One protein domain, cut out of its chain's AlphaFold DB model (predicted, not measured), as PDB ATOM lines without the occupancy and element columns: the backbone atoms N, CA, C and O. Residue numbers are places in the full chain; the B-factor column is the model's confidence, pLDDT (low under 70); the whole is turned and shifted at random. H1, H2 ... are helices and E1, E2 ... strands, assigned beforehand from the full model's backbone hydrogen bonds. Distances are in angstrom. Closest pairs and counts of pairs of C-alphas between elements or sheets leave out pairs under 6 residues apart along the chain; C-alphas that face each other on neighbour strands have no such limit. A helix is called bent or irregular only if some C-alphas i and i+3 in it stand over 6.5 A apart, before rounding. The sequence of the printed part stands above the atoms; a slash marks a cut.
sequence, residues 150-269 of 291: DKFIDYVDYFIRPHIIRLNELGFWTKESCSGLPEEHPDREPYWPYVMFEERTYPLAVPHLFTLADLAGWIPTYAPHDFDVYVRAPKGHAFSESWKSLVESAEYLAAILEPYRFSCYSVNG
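This is residues 150 to 269 of the 291 residues of an uncharacterized protein of Thorarchaeota archaeon (strain OWC) (UniProt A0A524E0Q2). A small four-stranded antiparallel sheet has helices H2 and H3 over one face, and the long arm H4a packs on both of these helices, running nearly parallel to H2. H4b turns off at the end of H4 and, with the long link between E1 and E2 at the opposite end, makes the length; H1 is a short helix packed loosely on H2. The printed part has 120 residues, with H1, H2, E1, E2, H3, E3, E4 and H4 in chain order and the sheet order E1, E2, E4, E3. The class is mixed, helices and strands. The whole is compact, with a radius of gyration of the C-alphas of 14.3 A, yet elongated, with spans of 47 by 28 by 27 A.

The strands are E1, residues 174 to 178, 11.1 A long from C-alpha 174 at (151.634, 117.292, 165.940); E2, residues 194 to 197; E4, residues 229 to 232; and E3, residues 219 to 222. H2, residues 158 to 169, is 17.6 A long and irregular, with C-alphas 159 and 162 7.5 A apart. H3, residues 205 to 216, is 16.4 A long. H1, residues 150 to 155, begins at (139.646, 116.245, 163.042) and is only just irregular, with C-alphas 151 and 154 6.9 A apart. H4, residues 239 to 267, was assigned as one helix by its hydrogen bonds but is bent, with C-alphas 256 and 259 7.3 A apart. Its arms are H4a, residues 239 to 256, 26.5 A long, and H4b, residues 259 to 267, 12.4 A long and ending at (160.670, 105.256, 147.393).

E1 and E2 form a hairpin, with N 175 and O 196 2.8 A apart, within hydrogen-bond range. E2 and E4 are antiparallel, with N 197 and O 229 2.9 A apart, and the hairpin E3 and E4 has N 221 and O 230 at 2.8 A, both within that range. H2 and H3 are on the same face of the sheet, giving two layers, helices over a sheet. H2 lies over E1 and E2 at a height of 9.9 A, and H3 over E4 and E3 at 8.8 A. E2, H3 and E3 form a split strand-helix-strand unit, two strands running the same way with E4 between them, and its crossover is right-handed. H4a touches H3 at a steep tilt of 48 degrees, closest at the C-alphas of Ala 216 and Leu 246, 4.7 A. With residues 243 to 250 alone it touches H2 at a shallow tilt of 7 degrees, the same way, closest at the C-alphas of Leu 167 and Val 247, 6.4 A. H4a only grazes the sheet, and H4b is not on it. H1 and H2, a helical hairpin, only just touch, with 3 pairs of C-alphas within 8 A, the closest being Ile 153 and Arg 161, 6.6 A. Every O i to N i+4 pair is within hydrogen-bond range in H3, H4a and H4b, against 6 of 8 in H2 and 0 of 2 in H1, where 1 of 3 O i to N i+3 pairs is.

The two C-alphas farthest apart, those of Asp 187 and Val 267, are 47.5 A apart. The printed part has no cut, and the link from E1 to E2, 15 residues, is long. Mean pLDDT of the printed part is 84.7; it is under 70 at residues 188 to 191, 224 to 227 and 265 to 269.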
ATOM      1  N   ASP A 150     140.962 116.130 162.398       72.62
ATOM      2  CA  ASP A 150     139.646 116.245 163.042       72.62
ATOM      3  C   ASP A 150     139.483 115.368 164.293       72.62
ATOM      4  O   ASP A 150     138.686 115.687 165.167       72.62
ATOM      5  N   LYS A 151     140.231 114.263 164.411       71.31
ATOM      6  CA  LYS A 151     140.137 113.366 165.574       71.31
ATOM      7  C   LYS A 151     140.922 113.853 166.786       71.31
ATOM      8  O   LYS A 151     140.627 113.400 167.888       71.31
ATOM      9  N   PHE A 152     141.927 114.709 166.599       75.88
ATOM     10  CA  PHE A 152     142.760 115.186 167.708       75.88
ATOM     11  C   PHE A 152     142.531 116.664 168.035       75.88
ATOM     12  O   PHE A 152     142.806 117.076 169.159       75.88
ATOM     13  N   ILE A 153     141.986 117.450 167.100       81.62
ATOM     14  CA  ILE A 153     141.829 118.901 167.266       81.62
ATOM     15  C   ILE A 153     140.898 119.287 168.424       81.62
ATOM     16  O   ILE A 153     141.041 120.363 169.001       81.62
ATOM     17  N   ASP A 154     139.982 118.400 168.816       77.69
ATOM     18  CA  ASP A 154     139.113 118.610 169.977       77.69
ATOM     19  C   ASP A 154     139.887 118.630 171.304       77.69
ATOM     20  O   ASP A 154     139.453 119.288 172.248       77.69
ATOM     21  N   TYR A 155     141.053 117.979 171.352       80.75
ATOM     22  CA  TYR A 155     141.971 117.965 172.497       80.75
ATOM     23  C   TYR A 155     143.028 119.077 172.433       80.75
ATOM     24  O   TYR A 155     143.887 119.156 173.307       80.75
ATOM     25  N   VAL A 156     142.976 119.926 171.405       87.12
ATOM     26  CA  VAL A 156     143.866 121.075 171.238       87.12
ATOM     27  C   VAL A 156     143.200 122.321 171.805       87.12
ATOM     28  O   VAL A 156     142.032 122.615 171.510       87.12
ATOM     29  N   ASP A 157     143.990 123.076 172.561       90.19
ATOM     30  CA  ASP A 157     143.673 124.411 173.053       90.19
ATOM     31  C   ASP A 157     143.079 125.290 171.941       90.19
ATOM     32  O   ASP A 157     143.659 125.460 170.863       90.19
ATOM     33  N   TYR A 158     141.891 125.829 172.205       90.69
ATOM     34  CA  TYR A 158     141.060 126.561 171.256       90.69
ATOM     35  C   TYR A 158     141.831 127.645 170.492       90.69
ATOM     36  O   TYR A 158     141.725 127.715 169.264       90.69
ATOM     37  N   PHE A 159     142.640 128.453 171.182       90.12
ATOM     38  CA  PHE A 159     143.368 129.573 170.572       90.12
ATOM     39  C   PHE A 159     144.418 129.148 169.544       90.12
ATOM     40  O   PHE A 159     144.718 129.904 168.614       90.12
ATOM     41  N   ILE A 160     144.982 127.948 169.677       92.75
ATOM     42  CA  ILE A 160     146.051 127.471 168.793       92.75
ATOM     43  C   ILE A 160     145.559 126.491 167.733       92.75
ATOM     44  O   ILE A 160     146.329 126.172 166.829       92.75
ATOM     45  N   ARG A 161     144.282 126.082 167.757       93.38
ATOM     46  CA  ARG A 161     143.706 125.178 166.744       93.38
ATOM     47  C   ARG A 161     144.037 125.579 165.301       93.38
ATOM     48  O   ARG A 161     144.491 124.703 164.570       93.38
ATOM     49  N   PRO A 162     143.914 126.855 164.871       94.19
ATOM     50  CA  PRO A 162     144.261 127.234 163.498       94.19
ATOM     51  C   PRO A 162     145.739 126.999 163.164       94.19
ATOM     52  O   PRO A 162     146.060 126.535 162.073       94.19
ATOM     53  N   HIS A 163     146.640 127.273 164.113       95.31
ATOM     54  CA  HIS A 163     148.078 127.060 163.943       95.31
ATOM     55  C   HIS A 163     148.399 125.567 163.849       95.31
ATOM     56  O   HIS A 163     149.154 125.145 162.979       95.31
ATOM     57  N   ILE A 164     147.783 124.760 164.711       94.25
ATOM     58  CA  ILE A 164     147.974 123.313 164.744       94.25
ATOM     59  C   ILE A 164     147.431 122.647 163.473       94.25
ATOM     60  O   ILE A 164     148.135 121.835 162.873       94.25
ATOM     61  N   ILE A 165     146.238 123.028 163.001       93.38
ATOM     62  CA  ILE A 165     145.704 122.575 161.704       93.38
ATOM     63  C   ILE A 165     146.711 122.898 160.599       93.38
ATOM     64  O   ILE A 165     147.115 122.005 159.854       93.38
ATOM     65  N   ARG A 166     147.189 124.146 160.554       95.38
ATOM     66  CA  ARG A 166     148.125 124.598 159.527       95.38
ATOM     67  C   ARG A 166     149.450 123.830 159.550       95.38
ATOM     68  O   ARG A 166     149.927 123.423 158.497       95.38
ATOM     69  N   LEU A 167     150.029 123.576 160.725       94.94
ATOM     70  CA  LEU A 167     151.248 122.764 160.859       94.94
ATOM     71  C   LEU A 167     151.051 121.344 160.305       94.94
ATOM     72  O   LEU A 167     151.906 120.845 159.569       94.94
ATOM     73  N   ASN A 168     149.907 120.718 160.595       91.81
ATOM     74  CA  ASN A 168     149.599 119.376 160.099       91.81
ATOM     75  C   ASN A 168     149.388 119.350 158.575       91.81
ATOM     76  O   ASN A 168     149.915 118.452 157.918       91.81
ATOM     77  N   GLU A 169     148.693 120.342 158.004       91.56
ATOM     78  CA  GLU A 169     148.546 120.510 156.545       91.56
ATOM     79  C   GLU A 169     149.900 120.653 155.837       91.56
ATOM     80  O   GLU A 169     150.094 120.139 154.738       91.56
ATOM     81  N   LEU A 170     150.855 121.321 156.487       93.44
ATOM     82  CA  LEU A 170     152.223 121.507 156.000       93.44
ATOM     83  C   LEU A 170     153.113 120.270 156.203       93.44
ATOM     84  O   LEU A 170     154.304 120.321 155.896       93.44
ATOM     85  N   GLY A 171     152.577 119.162 156.726       89.88
ATOM     86  CA  GLY A 171     153.312 117.914 156.946       89.88
ATOM     87  C   GLY A 171     154.192 117.892 158.199       89.88
ATOM     88  O   GLY A 171     155.040 117.009 158.323       89.88
ATOM     89  N   PHE A 172     154.013 118.840 159.122       92.19
ATOM     90  CA  PHE A 172     154.634 118.838 160.450       92.19
ATOM     91  C   PHE A 172     153.621 118.328 161.471       92.19
ATOM     92  O   PHE A 172     152.960 119.107 162.159       92.19
ATOM     93  N   TRP A 173     153.439 117.009 161.515       89.62
ATOM     94  CA  TRP A 173     152.363 116.425 162.309       89.62
ATOM     95  C   TRP A 173     152.611 116.566 163.801       89.62
ATOM     96  O   TRP A 173     153.693 116.259 164.301       89.62
ATOM     97  N   THR A 174     151.580 117.008 164.507       89.25
ATOM     98  CA  THR A 174     151.634 117.292 165.940       89.25
ATOM     99  C   THR A 174     150.921 116.193 166.717       89.25
ATOM    100  O   THR A 174     149.849 115.752 166.303       89.25
ATOM    101  N   LYS A 175     151.462 115.792 167.866       85.12
ATOM    102  CA  LYS A 175     150.806 114.847 168.789       85.12
ATOM    103  C   LYS A 175     150.170 115.523 169.988       85.12
ATOM    104  O   LYS A 175     149.109 115.112 170.442       85.12
ATOM    105  N   GLU A 176     150.844 116.540 170.502       87.50
ATOM    106  CA  GLU A 176     150.457 117.251 171.708       87.50
ATOM    107  C   GLU A 176     150.860 118.715 171.569       87.50
ATOM    108  O   GLU A 176     151.850 119.041 170.910       87.50
ATOM    109  N   SER A 177     150.093 119.606 172.179       89.94
ATOM    110  CA  SER A 177     150.379 121.033 172.181       89.94
ATOM    111  C   SER A 177     149.738 121.703 173.382       89.94
ATOM    112  O   SER A 177     148.656 121.299 173.800       89.94
ATOM    113  N   CYS A 178     150.359 122.773 173.859       89.44
ATOM    114  CA  CYS A 178     149.780 123.680 174.839       89.44
ATOM    115  C   CYS A 178     149.973 125.113 174.355       89.44
ATOM    116  O   CYS A 178     151.082 125.504 173.983       89.44
ATOM    117  N   SER A 179     148.907 125.904 174.380       89.50
ATOM    118  CA  SER A 179     148.917 127.313 173.993       89.50
ATOM    119  C   SER A 179     149.760 128.167 174.928       89.50
ATOM    120  O   SER A 179     150.298 129.189 174.497       89.50
ATOM    121  N   GLY A 180     149.882 127.736 176.187       86.00
ATOM    122  CA  GLY A 180     150.482 128.475 177.289       86.00
ATOM    123  C   GLY A 180     149.623 129.628 177.816       86.00
ATOM    124  O   GLY A 180     150.124 130.442 178.590       86.00
ATOM    125  N   LEU A 181     148.352 129.720 177.403       85.50
ATOM    126  CA  LEU A 181     147.427 130.760 177.852       85.50
ATOM    127  C   LEU A 181     146.782 130.390 179.200       85.50
ATOM    128  O   LEU A 181     146.179 129.317 179.308       85.50
ATOM    129  N   PRO A 182     146.851 131.267 180.222       83.69
ATOM    130  CA  PRO A 182     146.201 131.033 181.513       83.69
ATOM    131  C   PRO A 182     144.689 130.807 181.410       83.69
ATOM    132  O   PRO A 182     144.117 130.091 182.225       83.69
ATOM    133  N   GLU A 183     144.029 131.400 180.415       85.25
ATOM    134  CA  GLU A 183     142.586 131.275 180.202       85.25
ATOM    135  C   GLU A 183     142.165 129.851 179.807       85.25
ATOM    136  O   GLU A 183     141.034 129.451 180.083       85.25
ATOM    137  N   GLU A 184     143.062 129.089 179.178       83.88
ATOM    138  CA  GLU A 184     142.831 127.694 178.780       83.88
ATOM    139  C   GLU A 184     143.338 126.698 179.831       83.88
ATOM    140  O   GLU A 184     142.873 125.561 179.873       83.88
ATOM    141  N   HIS A 185     144.229 127.147 180.722       81.44
ATOM    142  CA  HIS A 185     144.843 126.341 181.781       81.44
ATOM    143  C   HIS A 185     144.805 127.058 183.147       81.44
ATOM    144  O   HIS A 185     145.857 127.318 183.733       81.44
ATOM    145  N   PRO A 186     143.615 127.401 183.685       73.50
ATOM    146  CA  PRO A 186     143.486 128.246 184.881       73.50
ATOM    147  C   PRO A 186     143.950 127.567 186.178       73.50
ATOM    148  O   PRO A 186     144.185 128.234 187.184       73.50
ATOM    149  N   ASP A 187     144.061 126.241 186.176       76.44
ATOM    150  CA  ASP A 187     144.515 125.408 187.290       76.44
ATOM    151  C   ASP A 187     146.023 125.116 187.246       76.44
ATOM    152  O   ASP A 187     146.538 124.356 188.071       76.44
ATOM    153  N   ARG A 188     146.746 125.705 186.287       63.62
ATOM    154  CA  ARG A 188     148.150 125.401 186.018       63.62
ATOM    155  C   ARG A 188     148.974 126.676 185.852       63.62
ATOM    156  O   ARG A 188     148.763 127.459 184.934       63.62
ATOM    157  N   GLU A 189     149.992 126.848 186.692       59.59
ATOM    158  CA  GLU A 189     150.890 128.007 186.637       59.59
ATOM    159  C   GLU A 189     152.334 127.630 186.274       59.59
ATOM    160  O   GLU A 189     152.967 126.820 186.954       59.59
ATOM    161  N   PRO A 190     152.929 128.356 185.318       61.84
ATOM    162  CA  PRO A 190     152.459 128.530 183.948       61.84
ATOM    163  C   PRO A 190     153.088 127.464 183.036       61.84
ATOM    164  O   PRO A 190     154.310 127.280 183.046       61.84
ATOM    165  N   TYR A 191     152.282 126.818 182.189       69.38
ATOM    166  CA  TYR A 191     152.830 126.055 181.065       69.38
ATOM    167  C   TYR A 191     153.282 127.029 179.980       69.38
ATOM    168  O   TYR A 191     152.544 127.921 179.573       69.38
ATOM    169  N   TRP A 192     154.531 126.904 179.541       81.44
ATOM    170  CA  TRP A 192     155.016 127.671 178.397       81.44
ATOM    171  C   TRP A 192     154.466 127.065 177.109       81.44
ATOM    172  O   TRP A 192     154.289 125.846 177.069       81.44
ATOM    173  N   PRO A 193     154.228 127.874 176.062       89.62
ATOM    174  CA  PRO A 193     153.735 127.356 174.796       89.62
ATOM    175  C   PRO A 193     154.660 126.267 174.279       89.62
ATOM    176  O   PRO A 193     155.878 126.468 174.213       89.62
ATOM    177  N   TYR A 194     154.088 125.124 173.919       91.25
ATOM    178  CA  TYR A 194     154.842 124.021 173.344       91.25
ATOM    179  C   TYR A 194     154.034 123.258 172.308       91.25
ATOM    180  O   TYR A 194     152.801 123.269 172.303       91.25
ATOM    181  N   VAL A 195     154.761 122.547 171.456       92.69
ATOM    182  CA  VAL A 195     154.211 121.529 170.569       92.69
ATOM    183  C   VAL A 195     155.174 120.351 170.490       92.69
ATOM    184  O   VAL A 195     156.394 120.516 170.502       92.69
ATOM    185  N   MET A 196     154.607 119.154 170.445       91.06
ATOM    186  CA  MET A 196     155.310 117.901 170.218       91.06
ATOM    187  C   MET A 196     155.004 117.410 168.812       91.06
ATOM    188  O   MET A 196     153.836 117.247 168.444       91.06
ATOM    189  N   PHE A 197     156.055 117.175 168.037       90.19
ATOM    190  CA  PHE A 197     155.971 116.708 166.662       90.19
ATOM    191  C   PHE A 197     156.299 115.224 166.538       90.19
ATOM    192  O   PHE A 197     157.288 114.759 167.105       90.19
ATOM    193  N   GLU A 198     155.528 114.535 165.695       85.81
ATOM    194  CA  GLU A 198     155.783 113.157 165.280       85.81
ATOM    195  C   GLU A 198     156.967 113.104 164.302       85.81
ATOM    196  O   GLU A 198     156.889 113.542 163.149       85.81
ATOM    197  N   GLU A 199     158.077 112.519 164.745       81.06
ATOM    198  CA  GLU A 199     159.282 112.371 163.923       81.06
ATOM    199  C   GLU A 199     159.150 111.308 162.819       81.06
ATOM    200  O   GLU A 199     159.916 111.328 161.857       81.06
ATOM    201  N   ARG A 200     158.158 110.409 162.900       77.69
ATOM    202  CA  ARG A 200     157.895 109.358 161.893       77.69
ATOM    203  C   ARG A 200     156.995 109.818 160.744       77.69
ATOM    204  O   ARG A 200     156.444 108.985 160.023       77.69
ATOM    205  N   THR A 201     156.848 111.130 160.581       78.38
ATOM    206  CA  THR A 201     156.161 111.770 159.450       78.38
ATOM    207  C   THR A 201     156.798 111.380 158.116       78.38
ATOM    208  O   THR A 201     156.102 111.021 157.170       78.38
ATOM    209  N   TYR A 202     158.129 111.415 158.044       80.25
ATOM    210  CA  TYR A 202     158.926 110.993 156.891       80.25
ATOM    211  C   TYR A 202     160.380 110.705 157.332       80.25
ATOM    212  O   TYR A 202     160.770 111.096 158.437       80.25
ATOM    213  N   PRO A 203     161.195 110.008 156.511       79.06
ATOM    214  CA  PRO A 203     162.593 109.726 156.835       79.06
ATOM    215  C   PRO A 203     163.358 110.981 157.254       79.06
ATOM    216  O   PRO A 203     163.282 112.003 156.579       79.06
ATOM    217  N   LEU A 204     164.114 110.890 158.353       79.81
ATOM    218  CA  LEU A 204     164.979 111.972 158.838       79.81
ATOM    219  C   LEU A 204     164.247 113.319 159.031       79.81
ATOM    220  O   LEU A 204     164.808 114.377 158.758       79.81
ATOM    221  N   ALA A 205     163.010 113.306 159.540       87.31
ATOM    222  CA  ALA A 205     162.279 114.538 159.851       87.31
ATOM    223  C   ALA A 205     162.870 115.330 161.034       87.31
ATOM    224  O   ALA A 205     162.738 116.551 161.080       87.31
ATOM    225  N   VAL A 206     163.545 114.666 161.980       88.62
ATOM    226  CA  VAL A 206     164.114 115.283 163.196       88.62
ATOM    227  C   VAL A 206     164.988 116.521 162.921       88.62
ATOM    228  O   VAL A 206     164.684 117.567 163.495       88.62
ATOM    229  N   PRO A 207     166.024 116.489 162.053       90.81
ATOM    230  CA  PRO A 207     166.813 117.690 161.750       90.81
ATOM    231  C   PRO A 207     165.956 118.850 161.224       90.81
ATOM    232  O   PRO A 207     166.223 120.011 161.533       90.81
ATOM    233  N   HIS A 208     164.880 118.559 160.492       94.50
ATOM    234  CA  HIS A 208     163.979 119.588 159.974       94.50
ATOM    235  C   HIS A 208     163.121 120.201 161.083       94.50
ATOM    236  O   HIS A 208     162.810 121.386 161.027       94.50
ATOM    237  N   LEU A 209     162.757 119.416 162.101       94.62
ATOM    238  CA  LEU A 209     162.023 119.883 163.278       94.62
ATOM    239  C   LEU A 209     162.901 120.749 164.193       94.62
ATOM    240  O   LEU A 209     162.432 121.761 164.708       94.62
ATOM    241  N   PHE A 210     164.182 120.404 164.341       94.12
ATOM    242  CA  PHE A 210     165.154 121.269 165.018       94.12
ATOM    243  C   PHE A 210     165.360 122.576 164.245       94.12
ATOM    244  O   PHE A 210     165.209 123.652 164.815       94.12
ATOM    245  N   THR A 211     165.558 122.490 162.926       96.44
ATOM    246  CA  THR A 211     165.677 123.677 162.060       96.44
ATOM    247  C   THR A 211     164.423 124.555 162.122       96.44
ATOM    248  O   THR A 211     164.525 125.777 162.170       96.44
ATOM    249  N   LEU A 212     163.230 123.947 162.158       97.56
ATOM    250  CA  LEU A 212     161.959 124.655 162.324       97.56
ATOM    251  C   LEU A 212     161.932 125.455 163.629       97.56
ATOM    252  O   LEU A 212     161.542 126.622 163.623       97.56
ATOM    253  N   ALA A 213     162.352 124.840 164.736       95.50
ATOM    254  CA  ALA A 213     162.404 125.509 166.029       95.50
ATOM    255  C   ALA A 213     163.366 126.704 165.997       95.50
ATOM    256  O   ALA A 213     162.983 127.809 166.381       95.50
ATOM    257  N   ASP A 214     164.574 126.509 165.467       95.38
ATOM    258  CA  ASP A 214     165.610 127.542 165.438       95.38
ATOM    259  C   ASP A 214     165.217 128.741 164.560       95.38
ATOM    260  O   ASP A 214     165.418 129.897 164.964       95.38
ATOM    261  N   LEU A 215     164.568 128.477 163.416       96.06
ATOM    262  CA  LEU A 215     163.947 129.493 162.558       96.06
ATOM    263  C   LEU A 215     162.859 130.278 163.295       96.06
ATOM    264  O   LEU A 215     162.861 131.508 163.270       96.06
ATOM    265  N   ALA A 216     161.970 129.573 163.994       95.12
ATOM    266  CA  ALA A 216     160.869 130.185 164.727       95.12
ATOM    267  C   ALA A 216     161.331 130.956 165.976       95.12
ATOM    268  O   ALA A 216     160.555 131.725 166.550       95.12
ATOM    269  N   GLY A 217     162.575 130.742 166.419       92.19
ATOM    270  CA  GLY A 217     163.090 131.234 167.697       92.19
ATOM    271  C   GLY A 217     162.616 130.422 168.901       92.19
ATOM    272  O   GLY A 217     162.644 130.924 170.020       92.19
ATOM    273  N   TRP A 218     162.162 129.193 168.676       93.50
ATOM    274  CA  TRP A 218     161.746 128.243 169.700       93.50
ATOM    275  C   TRP A 218     162.927 127.366 170.131       93.50
ATOM    276  O   TRP A 218     163.954 127.303 169.466       93.50
ATOM    277  N   ILE A 219     162.789 126.700 171.274       90.62
ATOM    278  CA  ILE A 219     163.824 125.851 171.866       90.62
ATOM    279  C   ILE A 219     163.446 124.385 171.616       90.62
ATOM    280  O   ILE A 219     162.481 123.921 172.237       90.62
ATOM    281  N   PRO A 220     164.169 123.657 170.747       90.44
ATOM    282  CA  PRO A 220     163.941 122.234 170.530       90.44
ATOM    283  C   PRO A 220     164.573 121.372 171.636       90.44
ATOM    284  O   PRO A 220     165.573 121.736 172.253       90.44
ATOM    285  N   THR A 221     163.984 120.205 171.884       86.19
ATOM    286  CA  THR A 221     164.519 119.118 172.720       86.19
ATOM    287  C   THR A 221     163.857 117.797 172.325       86.19
ATOM    288  O   THR A 221     162.812 117.770 171.675       86.19
ATOM    289  N   TYR A 222     164.436 116.683 172.758       80.44
ATOM    290  CA  TYR A 222     163.752 115.394 172.724       80.44
ATOM    291  C   TYR A 222     162.744 115.286 173.869       80.44
ATOM    292  O   TYR A 222     162.986 115.803 174.967       80.44
ATOM    293  N   ALA A 223     161.612 114.631 173.612       71.56
ATOM    294  CA  ALA A 223     160.600 114.369 174.627       71.56
ATOM    295  C   ALA A 223     161.036 113.267 175.632       71.56
ATOM    296  O   ALA A 223     161.823 112.393 175.273       71.56
ATOM    297  N   PRO A 224     160.516 113.257 176.881       58.19
ATOM    298  CA  PRO A 224     160.983 112.355 177.950       58.19
ATOM    299  C   PRO A 224     160.571 110.878 177.824       58.19
ATOM    300  O   PRO A 224     161.094 110.045 178.563       58.19
ATOM    301  N   HIS A 225     159.606 110.553 176.958       51.62
ATOM    302  CA  HIS A 225     158.951 109.237 176.902       51.62
ATOM    303  C   HIS A 225     158.985 108.601 175.509       51.62
ATOM    304  O   HIS A 225     158.016 107.970 175.101       51.62
ATOM    305  N   ASP A 226     160.131 108.724 174.836       50.97
ATOM    306  CA  ASP A 226     160.487 107.967 173.631       50.97
ATOM    307  C   ASP A 226     159.679 108.325 172.354       50.97
ATOM    308  O   ASP A 226     158.575 107.837 172.115       50.97
ATOM    309  N   PHE A 227     160.343 109.096 171.474       61.06
ATOM    310  CA  PHE A 227     160.024 109.413 170.059       61.06
ATOM    311  C   PHE A 227     159.053 110.566 169.791       61.06
ATOM    312  O   PHE A 227     157.954 110.337 169.289       61.06
ATOM    313  N   ASP A 228     159.518 111.796 170.053       73.94
ATOM    314  CA  ASP A 228     158.971 113.064 169.544       73.94
ATOM    315  C   ASP A 228     159.996 114.202 169.663       73.94
ATOM    316  O   ASP A 228     160.820 114.223 170.588       73.94
ATOM    317  N   VAL A 229     159.893 115.196 168.774       84.50
ATOM    318  CA  VAL A 229     160.590 116.480 168.946       84.50
ATOM    319  C   VAL A 229     159.654 117.440 169.663       84.50
ATOM    320  O   VAL A 229     158.630 117.856 169.123       84.50
ATOM    321  N   TYR A 230     160.018 117.791 170.890       88.75
ATOM    322  CA  TYR A 230     159.349 118.821 171.667       88.75
ATOM    323  C   TYR A 230     159.991 120.166 171.341       88.75
ATOM    324  O   TYR A 230     161.209 120.321 171.443       88.75
ATOM    325  N   VAL A 231     159.187 121.164 170.992       92.25
ATOM    326  CA  VAL A 231     159.659 122.542 170.839       92.25
ATOM    327  C   VAL A 231     158.831 123.454 171.728       92.25
ATOM    328  O   VAL A 231     157.615 123.299 171.836       92.25
ATOM    329  N   ARG A 232     159.486 124.425 172.366       91.31
ATOM    330  CA  ARG A 232     158.816 125.406 173.230       91.31
ATOM    331  C   ARG A 232     159.204 126.834 172.903       91.31
ATOM    332  O   ARG A 232     160.360 127.101 172.574       91.31
ATOM    333  N   ALA A 233     158.269 127.758 173.071       90.25
ATOM    334  CA  ALA A 233     158.577 129.175 172.983       90.25
ATOM    335  C   ALA A 233     159.509 129.591 174.145       90.25
ATOM    336  O   ALA A 233     159.391 129.054 175.257       90.25
ATOM    337  N   PRO A 234     160.436 130.542 173.937       84.62
ATOM    338  CA  PRO A 234     161.240 131.076 175.024       84.62
ATOM    339  C   PRO A 234     160.363 131.832 176.023       84.62
ATOM    340  O   PRO A 234     159.359 132.460 175.674       84.62
ATOM    341  N   LYS A 235     160.774 131.816 177.291       79.56
ATOM    342  CA  LYS A 235     160.068 132.538 178.350       79.56
ATOM    343  C   LYS A 235     160.015 134.039 178.032       79.56
ATOM    344  O   LYS A 235     161.042 134.643 177.743       79.56
ATOM    345  N   GLY A 236     158.833 134.641 178.167       73.88
ATOM    346  CA  GLY A 236     158.640 136.090 178.034       73.88
ATOM    347  C   GLY A 236     158.356 136.591 176.615       73.88
ATOM    348  O   GLY A 236     158.201 137.795 176.441       73.88
ATOM    349  N   HIS A 237     158.252 135.706 175.620       72.81
ATOM    350  CA  HIS A 237     157.774 136.077 174.287       72.81
ATOM    351  C   HIS A 237     156.248 136.224 174.246       72.81
ATOM    352  O   HIS A 237     155.525 135.535 174.968       72.81
ATOM    353  N   ALA A 238     155.751 137.104 173.372       77.62
ATOM    354  CA  ALA A 238     154.322 137.229 173.121       77.62
ATOM    355  C   ALA A 238     153.776 135.934 172.493       77.62
ATOM    356  O   ALA A 238     154.300 135.435 171.493       77.62
ATOM    357  N   PHE A 239     152.711 135.394 173.088       80.44
ATOM    358  CA  PHE A 239     152.116 134.107 172.719       80.44
ATOM    359  C   PHE A 239     151.714 134.037 171.242       80.44
ATOM    360  O   PHE A 239     152.132 133.133 170.520       80.44
ATOM    361  N   SER A 240     150.936 135.018 170.778       80.81
ATOM    362  CA  SER A 240     150.425 135.071 169.404       80.81
ATOM    363  C   SER A 240     151.543 135.201 168.370       80.81
ATOM    364  O   SER A 240     151.515 134.528 167.341       80.81
ATOM    365  N   GLU A 241     152.554 136.022 168.651       87.19
ATOM    366  CA  GLU A 241     153.711 136.206 167.771       87.19
ATOM    367  C   GLU A 241     154.559 134.935 167.679       87.19
ATOM    368  O   GLU A 241     155.019 134.580 166.596       87.19
ATOM    369  N   SER A 242     154.712 134.210 168.791       90.31
ATOM    370  CA  SER A 242     155.497 132.971 168.838       90.31
ATOM    371  C   SER A 242     154.883 131.876 167.966       90.31
ATOM    372  O   SER A 242     155.596 131.242 167.189       90.31
ATOM    373  N   TRP A 243     153.565 131.673 168.058       94.31
ATOM    374  CA  TRP A 243     152.845 130.702 167.226       94.31
ATOM    375  C   TRP A 243     152.816 131.098 165.752       94.31
ATOM    376  O   TRP A 243     153.003 130.246 164.884       94.31
ATOM    377  N   LYS A 244     152.643 132.392 165.463       94.94
ATOM    378  CA  LYS A 244     152.711 132.913 164.097       94.94
ATOM    379  C   LYS A 244     154.086 132.663 163.470       94.94
ATOM    380  O   LYS A 244     154.150 132.109 162.379       94.94
ATOM    381  N   SER A 245     155.166 132.988 164.186       95.00
ATOM    382  CA  SER A 245     156.549 132.741 163.749       95.00
ATOM    383  C   SER A 245     156.805 131.259 163.452       95.00
ATOM    384  O   SER A 245     157.438 130.917 162.450       95.00
ATOM    385  N   LEU A 246     156.264 130.364 164.288       97.06
ATOM    386  CA  LEU A 246     156.371 128.920 164.079       97.06
ATOM    387  C   LEU A 246     155.674 128.475 162.788       97.06
ATOM    388  O   LEU A 246     156.262 127.734 162.003       97.06
ATOM    389  N   VAL A 247     154.451 128.950 162.537       98.00
ATOM    390  CA  VAL A 247     153.710 128.625 161.309       98.00
ATOM    391  C   VAL A 247     154.394 129.205 160.070       98.00
ATOM    392  O   VAL A 247     154.585 128.476 159.105       98.00
ATOM    393  N   GLU A 248     154.829 130.465 160.095       97.94
ATOM    394  CA  GLU A 248     155.537 131.096 158.967       97.94
ATOM    395  C   GLU A 248     156.851 130.364 158.636       97.94
ATOM    396  O   GLU A 248     157.195 130.162 157.468       97.94
ATOM    397  N   SER A 249     157.569 129.902 159.664       98.31
ATOM    398  CA  SER A 249     158.775 129.085 159.499       98.31
ATOM    399  C   SER A 249     158.457 127.701 158.926       98.31
ATOM    400  O   SER A 249     159.204 127.190 158.089       98.31
ATOM    401  N   ALA A 250     157.331 127.104 159.326       98.12
ATOM    402  CA  ALA A 250     156.859 125.835 158.784       98.12
ATOM    403  C   ALA A 250     156.428 125.965 157.320       98.12
ATOM    404  O   ALA A 250     156.750 125.090 156.524       98.12
ATOM    405  N   GLU A 251     155.751 127.045 156.932       98.44
ATOM    406  CA  GLU A 251     155.369 127.292 155.535       98.44
ATOM    407  C   GLU A 251     156.596 127.372 154.635       98.44
ATOM    408  O   GLU A 251     156.650 126.731 153.584       98.44
ATOM    409  N   TYR A 252     157.612 128.099 155.095       98.12
ATOM    410  CA  TYR A 252     158.895 128.172 154.418       98.12
ATOM    411  C   TYR A 252     159.558 126.794 154.274       98.12
ATOM    412  O   TYR A 252     159.895 126.379 153.163       98.12
ATOM    413  N   LEU A 253     159.727 126.068 155.385       97.88
ATOM    414  CA  LEU A 253     160.390 124.766 155.357       97.88
ATOM    415  C   LEU A 253     159.609 123.732 154.546       97.88
ATOM    416  O   LEU A 253     160.216 122.939 153.831       97.88
ATOM    417  N   ALA A 254     158.278 123.734 154.623       96.56
ATOM    418  CA  ALA A 254     157.436 122.849 153.825       96.56
ATOM    419  C   ALA A 254     157.663 123.069 152.328       96.56
ATOM    420  O   ALA A 254     157.808 122.089 151.603       96.56
ATOM    421  N   ALA A 255     157.759 124.328 151.886       96.19
ATOM    422  CA  ALA A 255     157.990 124.660 150.485       96.19
ATOM    423  C   ALA A 255     159.344 124.138 149.977       96.19
ATOM    424  O   ALA A 255     159.404 123.536 148.907       96.19
ATOM    425  N   ILE A 256     160.431 124.312 150.739       95.31
ATOM    426  CA  ILE A 256     161.760 123.854 150.294       95.31
ATOM    427  C   ILE A 256     161.958 122.335 150.452       95.31
ATOM    428  O   ILE A 256     162.763 121.743 149.739       95.31
ATOM    429  N   LEU A 257     161.231 121.690 151.373       94.38
ATOM    430  CA  LEU A 257     161.329 120.248 151.641       94.38
ATOM    431  C   LEU A 257     160.330 119.401 150.847       94.38
ATOM    432  O   LEU A 257     160.437 118.172 150.868       94.38
ATOM    433  N   GLU A 258     159.362 120.006 150.158       91.88
ATOM    434  CA  GLU A 258     158.354 119.285 149.371       91.88
ATOM    435  C   GLU A 258     158.975 118.265 148.393       91.88
ATOM    436  O   GLU A 258     158.565 117.097 148.438       91.88
ATOM    437  N   PRO A 259     160.012 118.602 147.591       88.38
ATOM    438  CA  PRO A 259     160.618 117.642 146.667       88.38
ATOM    439  C   PRO A 259     161.236 116.433 147.381       88.38
ATOM    440  O   PRO A 259     161.111 115.297 146.917       88.38
ATOM    441  N   TYR A 260     161.877 116.668 148.530       87.50
ATOM    442  CA  TYR A 260     162.446 115.606 149.354       87.50
ATOM    443  C   TYR A 260     161.352 114.685 149.892       87.50
ATOM    444  O   TYR A 260     161.400 113.476 149.665       87.50
ATOM    445  N   ARG A 261     160.321 115.254 150.527       87.00
ATOM    446  CA  ARG A 261     159.203 114.494 151.106       87.00
ATOM    447  C   ARG A 261     158.503 113.647 150.046       87.00
ATOM    448  O   ARG A 261     158.261 112.465 150.272       87.00
ATOM    449  N   PHE A 262     158.261 114.211 148.863       83.62
ATOM    450  CA  PHE A 262     157.692 113.478 147.733       83.62
ATOM    451  C   PHE A 262     158.563 112.283 147.311       83.62
ATOM    452  O   PHE A 262     158.046 111.185 147.071       83.62
ATOM    453  N   SER A 263     159.888 112.461 147.268       79.94
ATOM    454  CA  SER A 263     160.813 111.367 146.952       79.94
ATOM    455  C   SER A 263     160.772 110.254 148.004       79.94
ATOM    456  O   SER A 263     160.746 109.077 147.644       79.94
ATOM    457  N   CYS A 264     160.644 110.597 149.290       74.81
ATOM    458  CA  CYS A 264     160.513 109.617 150.366       74.81
ATOM    459  C   CYS A 264     159.243 108.770 150.227       74.81
ATOM    460  O   CYS A 264     159.301 107.554 150.399       74.81
ATOM    461  N   TYR A 265     158.103 109.379 149.889       67.38
ATOM    462  CA  TYR A 265     156.849 108.644 149.691       67.38
ATOM    463  C   TYR A 265     156.873 107.760 148.439       67.38
ATOM    464  O   TYR A 265     156.292 106.675 148.437       67.38
ATOM    465  N   SER A 266     157.584 108.199 147.398       57.22
ATOM    466  CA  SER A 266     157.738 107.454 146.144       57.22
ATOM    467  C   SER A 266     158.662 106.239 146.291       57.22
ATOM    468  O   SER A 266     158.408 105.201 145.685       57.22
ATOM    469  N   VAL A 267     159.711 106.344 147.116       52.59
ATOM    470  CA  VAL A 267     160.670 105.256 147.393       52.59
ATOM    471  C   VAL A 267     160.133 104.267 148.433       52.59
ATOM    472  O   VAL A 267     160.396 103.071 148.329       52.59
ATOM    473  N   ASN A 268     159.350 104.736 149.410       43.59
ATOM    474  CA  ASN A 268     158.856 103.899 150.507       43.59
ATOM    475  C   ASN A 268     157.545 103.168 150.224       43.59
ATOM    476  O   ASN A 268     157.051 102.495 151.126       43.59
ATOM    477  N   GLY A 269     156.985 103.272 149.016       38.22
ATOM    478  CA  GLY A 269     155.884 102.419 148.588       38.22
ATOM    479  C   GLY A 269     154.769 102.293 149.629       38.22
ATOM    480  O   GLY A 269     154.526 101.205 150.148       38.22
TER     481      GLY A 269